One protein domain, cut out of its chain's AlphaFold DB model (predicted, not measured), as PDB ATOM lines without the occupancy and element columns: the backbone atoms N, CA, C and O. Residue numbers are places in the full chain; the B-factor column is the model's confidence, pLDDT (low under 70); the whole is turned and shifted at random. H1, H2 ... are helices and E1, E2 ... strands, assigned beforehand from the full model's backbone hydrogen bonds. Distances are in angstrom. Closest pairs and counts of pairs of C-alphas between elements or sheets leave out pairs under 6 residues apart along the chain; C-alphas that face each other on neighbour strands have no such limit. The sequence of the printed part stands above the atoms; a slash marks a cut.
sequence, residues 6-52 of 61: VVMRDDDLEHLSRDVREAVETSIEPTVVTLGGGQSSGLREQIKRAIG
ATOM      1  N   VAL A   6     216.532 182.093  69.425       83.00
ATOM      2  CA  VAL A   6     216.561 183.259  70.310       83.00
ATOM      3  C   VAL A   6     216.128 182.817  71.701       83.00
ATOM      4  O   VAL A   6     215.088 182.188  71.869       83.00
ATOM      5  N   VAL A   7     216.932 183.141  72.710       83.88
ATOM      6  CA  VAL A   7     216.648 182.803  74.108       83.88
ATOM      7  C   VAL A   7     216.381 184.091  74.879       83.88
ATOM      8  O   VAL A   7     217.211 184.999  74.860       83.88
ATOM      9  N   MET A   8     215.236 184.172  75.554       83.56
ATOM     10  CA  MET A   8     214.797 185.351  76.318       83.56
ATOM     11  C   MET A   8     214.313 184.943  77.705       83.56
ATOM     12  O   MET A   8     214.027 183.769  77.927       83.56
ATOM     13  N   ARG A   9     214.196 185.878  78.654       82.56
ATOM     14  CA  ARG A   9     213.414 185.599  79.864       82.56
ATOM     15  C   ARG A   9     211.931 185.794  79.590       82.56
ATOM     16  O   ARG A   9     211.567 186.603  78.744       82.56
ATOM     17  N   ASP A  10     211.098 185.066  80.321       79.94
ATOM     18  CA  ASP A  10     209.641 185.192  80.206       79.94
ATOM     19  C   ASP A  10     209.177 186.635  80.485       79.94
ATOM     20  O   ASP A  10     208.509 187.244  79.652       79.94
ATOM     21  N   ASP A  11     209.686 187.236  81.564       82.81
ATOM     22  CA  ASP A  11     209.412 188.627  81.955       82.81
ATOM     23  C   ASP A  11     209.837 189.650  80.877       82.81
ATOM     24  O   ASP A  11     209.259 190.732  80.744       82.81
ATOM     25  N   ASP A  12     210.839 189.325  80.052       84.38
ATOM     26  CA  ASP A  12     211.294 190.224  78.986       84.38
ATOM     27  C   ASP A  12     210.260 190.303  77.839       84.38
ATOM     28  O   ASP A  12     210.216 191.309  77.128       84.38
ATOM     29  N   LEU A  13     209.374 189.308  77.679       82.25
ATOM     30  CA  LEU A  13     208.299 189.359  76.679       82.25
ATOM     31  C   LEU A  13     207.278 190.464  76.978       82.25
ATOM     32  O   LEU A  13     206.590 190.940  76.073       82.25
ATOM     33  N   GLU A  14     207.099 190.845  78.243       84.56
ATOM     34  CA  GLU A  14     206.172 191.913  78.657       84.56
ATOM     35  C   GLU A  14     206.652 193.302  78.225       84.56
ATOM     36  O   GLU A  14     205.858 194.233  78.104       84.56
ATOM     37  N   HIS A  15     207.944 193.424  77.929       90.25
ATOM     38  CA  HIS A  15     208.574 194.655  77.471       90.25
ATOM     39  C   HIS A  15     208.524 194.809  75.943       90.25
ATOM     40  O   HIS A  15     208.883 195.861  75.410       90.25
ATOM     41  N   LEU A  16     208.085 193.770  75.222       87.31
ATOM     42  CA  LEU A  16     207.938 193.809  73.774       87.31
ATOM     43  C   LEU A  16     206.681 194.582  73.376       87.31
ATOM     44  O   LEU A  16     205.611 194.448  73.968       87.31
ATOM     45  N   SER A  17     206.803 195.364  72.303       91.81
ATOM     46  CA  SER A  17     205.631 195.942  71.644       91.81
ATOM     47  C   SER A  17     204.714 194.829  71.140       91.81
ATOM     48  O   SER A  17     205.187 193.752  70.772       91.81
ATOM     49  N   ARG A  18     203.408 195.101  71.089       89.00
ATOM     50  CA  ARG A  18     202.384 194.112  70.718       89.00
ATOM     51  C   ARG A  18     202.705 193.394  69.405       89.00
ATOM     52  O   ARG A  18     202.628 192.175  69.361       89.00
ATOM     53  N   ASP A  19     203.152 194.139  68.395       88.38
ATOM     54  CA  ASP A  19     203.508 193.591  67.082       88.38
ATOM     55  C   ASP A  19     204.729 192.656  67.134       88.38
ATOM     56  O   ASP A  19     204.778 191.645  66.441       88.38
ATOM     57  N   VAL A  20     205.715 192.957  67.987       87.44
ATOM     58  CA  VAL A  20     206.925 192.130  68.146       87.44
ATOM     59  C   VAL A  20     206.611 190.862  68.932       87.44
ATOM     60  O   VAL A  20     207.114 189.793  68.595       87.44
ATOM     61  N   ARG A  21     205.753 190.962  69.953       85.88
ATOM     62  CA  ARG A  21     205.271 189.800  70.704       85.88
ATOM     63  C   ARG A  21     204.488 188.849  69.795       85.88
ATOM     64  O   ARG A  21     204.791 187.665  69.778       85.88
ATOM     65  N   GLU A  22     203.569 189.376  68.987       84.50
ATOM     66  CA  GLU A  22     202.793 188.581  68.026       84.50
ATOM     67  C   GLU A  22     203.696 187.911  66.976       84.50
ATOM     68  O   GLU A  22     203.528 186.730  66.668       84.50
ATOM     69  N   ALA A  23     204.711 188.628  66.482       84.50
ATOM     70  CA  ALA A  23     205.698 188.068  65.564       84.50
ATOM     71  C   ALA A  23     206.500 186.924  66.205       84.50
ATOM     72  O   ALA A  23     206.703 185.894  65.575       84.50
ATOM     73  N   VAL A  24     206.925 187.071  67.461       82.62
ATOM     74  CA  VAL A  24     207.667 186.034  68.193       82.62
ATOM     75  C   VAL A  24     206.801 184.809  68.500       82.62
ATOM     76  O   VAL A  24     207.273 183.685  68.359       82.62
ATOM     77  N   GLU A  25     205.537 185.004  68.877       77.31
ATOM     78  CA  GLU A  25     204.603 183.918  69.209       77.31
ATOM     79  C   GLU A  25     204.190 183.085  67.987       77.31
ATOM     80  O   GLU A  25     203.836 181.912  68.123       77.31
ATOM     81  N   THR A  26     204.233 183.679  66.793       79.06
ATOM     82  CA  THR A  26     203.820 183.030  65.537       79.06
ATOM     83  C   THR A  26     204.988 182.627  64.637       79.06
ATOM     84  O   THR A  26     204.769 181.956  63.625       79.06
ATOM     85  N   SER A  27     206.221 183.002  64.990       75.12
ATOM     86  CA  SER A  27     207.395 182.694  64.177       75.12
ATOM     87  C   SER A  27     207.865 181.254  64.356       75.12
ATOM     88  O   SER A  27     207.975 180.731  65.464       75.12
ATOM     89  N   ILE A  28     208.189 180.628  63.228       67.44
ATOM     90  CA  ILE A  28     208.785 179.290  63.157       67.44
ATOM     91  C   ILE A  28     210.322 179.402  63.129       67.44
ATOM     92  O   ILE A  28     211.019 178.535  63.654       67.44
ATOM     93  N   GLU A  29     210.853 180.501  62.580       76.81
ATOM     94  CA  GLU A  29     212.286 180.764  62.426       76.81
ATOM     95  C   GLU A  29     212.572 182.263  62.660       76.81
ATOM     96  O   GLU A  29     212.057 183.103  61.917       76.81
ATOM     97  N   PRO A  30     213.373 182.647  63.675       77.62
ATOM     98  CA  PRO A  30     214.039 181.800  64.666       77.62
ATOM     99  C   PRO A  30     213.071 181.190  65.686       77.62
ATOM    100  O   PRO A  30     212.065 181.796  66.049       77.62
ATOM    101  N   THR A  31     213.431 180.028  66.229       81.44
ATOM    102  CA  THR A  31     212.723 179.452  67.379       81.44
ATOM    103  C   THR A  31     213.006 180.286  68.628       81.44
ATOM    104  O   THR A  31     214.166 180.444  69.017       81.44
ATOM    105  N   VAL A  32     211.961 180.801  69.278       80.81
ATOM    106  CA  VAL A  32     212.104 181.581  70.514       80.81
ATOM    107  C   VAL A  32     211.840 180.708  71.739       80.81
ATOM    108  O   VAL A  32     210.800 180.065  71.846       80.81
ATOM    109  N   VAL A  33     212.796 180.685  72.669       80.69
ATOM    110  CA  VAL A  33     212.739 179.921  73.924       80.69
ATOM    111  C   VAL A  33     212.737 180.893  75.101       80.69
ATOM    112  O   VAL A  33     213.650 181.714  75.216       80.69
ATOM    113  N   THR A  34     211.750 180.791  75.998       81.50
ATOM    114  CA  THR A  34     211.718 181.586  77.234       81.50
ATOM    115  C   THR A  34     212.298 180.839  78.433       81.50
ATOM    116  O   THR A  34     212.067 179.649  78.647       81.50
ATOM    117  N   LEU A  35     213.067 181.560  79.244       74.00
ATOM    118  CA  LEU A  35     213.636 181.119  80.511       74.00
ATOM    119  C   LEU A  35     212.882 181.817  81.648       74.00
ATOM    120  O   LEU A  35     212.895 183.041  81.728       74.00
ATOM    121  N   GLY A  36     212.252 181.065  82.549       62.19
ATOM    122  CA  GLY A  36     211.687 181.643  83.781       62.19
ATOM    123  C   GLY A  36     210.251 181.251  84.119       62.19
ATOM    124  O   GLY A  36     209.858 181.404  85.270       62.19
ATOM    125  N   GLY A  37     209.499 180.649  83.195       55.41
ATOM    126  CA  GLY A  37     208.226 180.011  83.532       55.41
ATOM    127  C   GLY A  37     208.487 178.795  84.417       55.41
ATOM    128  O   GLY A  37     209.012 177.787  83.945       55.41
ATOM    129  N   GLY A  38     208.201 178.910  85.713       48.97
ATOM    130  CA  GLY A  38     208.474 177.895  86.724       48.97
ATOM    131  C   GLY A  38     207.750 176.581  86.457       48.97
ATOM    132  O   GLY A  38     206.711 176.326  87.044       48.97
ATOM    133  N   GLN A  39     208.307 175.745  85.587       45.62
ATOM    134  CA  GLN A  39     208.101 174.307  85.519       45.62
ATOM    135  C   GLN A  39     209.102 173.748  84.509       45.62
ATOM    136  O   GLN A  39     209.005 173.959  83.302       45.62
ATOM    137  N   SER A  40     210.027 172.936  85.011       50.53
ATOM    138  CA  SER A  40     210.938 172.059  84.266       50.53
ATOM    139  C   SER A  40     210.243 171.075  83.297       50.53
ATOM    140  O   SER A  40     210.897 170.211  82.724       50.53
ATOM    141  N   SER A  41     208.930 171.211  83.084       53.06
ATOM    142  CA  SER A  41     208.099 170.403  82.193       53.06
ATOM    143  C   SER A  41     207.854 171.049  80.818       53.06
ATOM    144  O   SER A  41     207.495 170.338  79.884       53.06
ATOM    145  N   GLY A  42     208.073 172.363  80.653       53.41
ATOM    146  CA  GLY A  42     207.770 173.076  79.399       53.41
ATOM    147  C   GLY A  42     208.841 172.943  78.311       53.41
ATOM    148  O   GLY A  42     208.514 172.768  77.140       53.41
ATOM    149  N   LEU A  43     210.124 172.941  78.693       58.59
ATOM    150  CA  LEU A  43     211.241 172.910  77.739       58.59
ATOM    151  C   LEU A  43     211.254 171.614  76.913       58.59
ATOM    152  O   LEU A  43     211.469 171.642  75.705       58.59
ATOM    153  N   ARG A  44     210.945 170.472  77.539       61.81
ATOM    154  CA  ARG A  44     210.827 169.184  76.841       61.81
ATOM    155  C   ARG A  44     209.645 169.163  75.869       61.81
ATOM    156  O   ARG A  44     209.770 168.635  74.769       61.81
ATOM    157  N   GLU A  45     208.501 169.718  76.262       58.00
ATOM    158  CA  GLU A  45     207.300 169.738  75.423       58.00
ATOM    159  C   GLU A  45     207.463 170.684  74.221       58.00
ATOM    160  O   GLU A  45     207.022 170.368  73.114       58.00
ATOM    161  N   GLN A  46     208.189 171.791  74.413       59.97
ATOM    162  CA  GLN A  46     208.570 172.729  73.356       59.97
ATOM    163  C   GLN A  46     209.601 172.121  72.390       59.97
ATOM    164  O   GLN A  46     209.411 172.207  71.179       59.97
ATOM    165  N   ILE A  47     210.616 171.407  72.893       58.69
ATOM    166  CA  ILE A  47     211.573 170.665  72.050       58.69
ATOM    167  C   ILE A  47     210.862 169.541  71.264       58.69
ATOM    168  O   ILE A  47     211.128 169.355  70.077       58.69
ATOM    169  N   LYS A  48     209.897 168.832  71.873       56.53
ATOM    170  CA  LYS A  48     209.112 167.771  71.209       56.53
ATOM    171  C   LYS A  48     208.232 168.303  70.072       56.53
ATOM    172  O   LYS A  48     208.157 167.660  69.026       56.53
ATOM    173  N   ARG A  49     207.590 169.468  70.241       57.84
ATOM    174  CA  ARG A  49     206.813 170.119  69.163       57.84
ATOM    175  C   ARG A  49     207.701 170.642  68.033       57.84
ATOM    176  O   ARG A  49     207.289 170.565  66.883       57.84
ATOM    177  N   ALA A  50     208.899 171.133  68.352       54.41
ATOM    178  CA  ALA A  50     209.799 171.737  67.372       54.41
ATOM    179  C   ALA A  50     210.528 170.717  66.473       54.41
ATOM    180  O   ALA A  50     210.833 171.036  65.330       54.41
ATOM    181  N   ILE A  51     210.806 169.497  66.958       55.91
ATOM    182  CA  ILE A  51     211.673 168.534  66.241       55.91
ATOM    183  C   ILE A  51     210.894 167.304  65.721       55.91
ATOM    184  O   ILE A  51     211.379 166.577  64.859       55.91
ATOM    185  N   GLY A  52     209.664 167.048  66.185       41.09
ATOM    186  CA  GLY A  52     208.819 165.957  65.665       41.09
ATOM    187  C   GLY A  52     209.314 164.531  65.967       41.09
ATOM    188  O   GLY A  52     208.678 163.562  65.559       41.09
TER     189      GLY A  52
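Overview. This is residues 6 to 52 of the 61 residues of the protein "V-type ATP synthase subunit F" of Actinobacteria bacterium (UniProt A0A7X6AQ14). Two short parallel strands, E1 and E2, lie side by side in the middle, with H1 and H2 to one side and H3 on the other, near E2. The 47 printed residues hold E1, H1, H2, E2, H3 in that order, a mixed class. The whole is flat, 29 by 23 by 13 A, and only just compact, close to loose, with a radius of gyration of the C-alphas of 11.1 A.

Along the chain. E2, residues 31 to 35, spans 13.3 A; E1, residues 6 to 9, begins at C-alpha 6 (216.561, 183.259, 70.310) and spans 10.3 A. H1 is residues 11 to 15, 7.6 A; H2 is residues 18 to 26, 12.3 A. H3, residues 42 to 51, spans 14.5 A and ends at C-alpha 51 (211.673, 168.534, 66.241).

Arrangement. E1 and E2 are parallel at 25 degrees; N 8 and O 33 are 2.9 A apart, within hydrogen-bond range. E1, H1, H2 and E2 form a strand-helix-strand unit, parallel neighbour strands joined through helices, with a right-handed crossover. H1 and H2 are close but not clearly touching, the closest C-alphas, of Leu 13 and Arg 21, at 6.7 A. The closest C-alphas of H2 and E2, Val 24 and Val 32, are 6.7 A apart. H3 is near E2, with 9 pairs of C-alphas within 10 A, and apart from H2. In H2 and H3 every O i to N i+4 pair is within hydrogen-bond range; in H1 0 of 1 is, beside 2 of 2 O i to N i+3 pairs.

Size, cuts and confidence. The C-alphas farthest apart, of His 15 and Gly 52, are 31.0 A apart. The printed part has no cut and no long link. Residues 28 and 36 to 52 have pLDDT under 70.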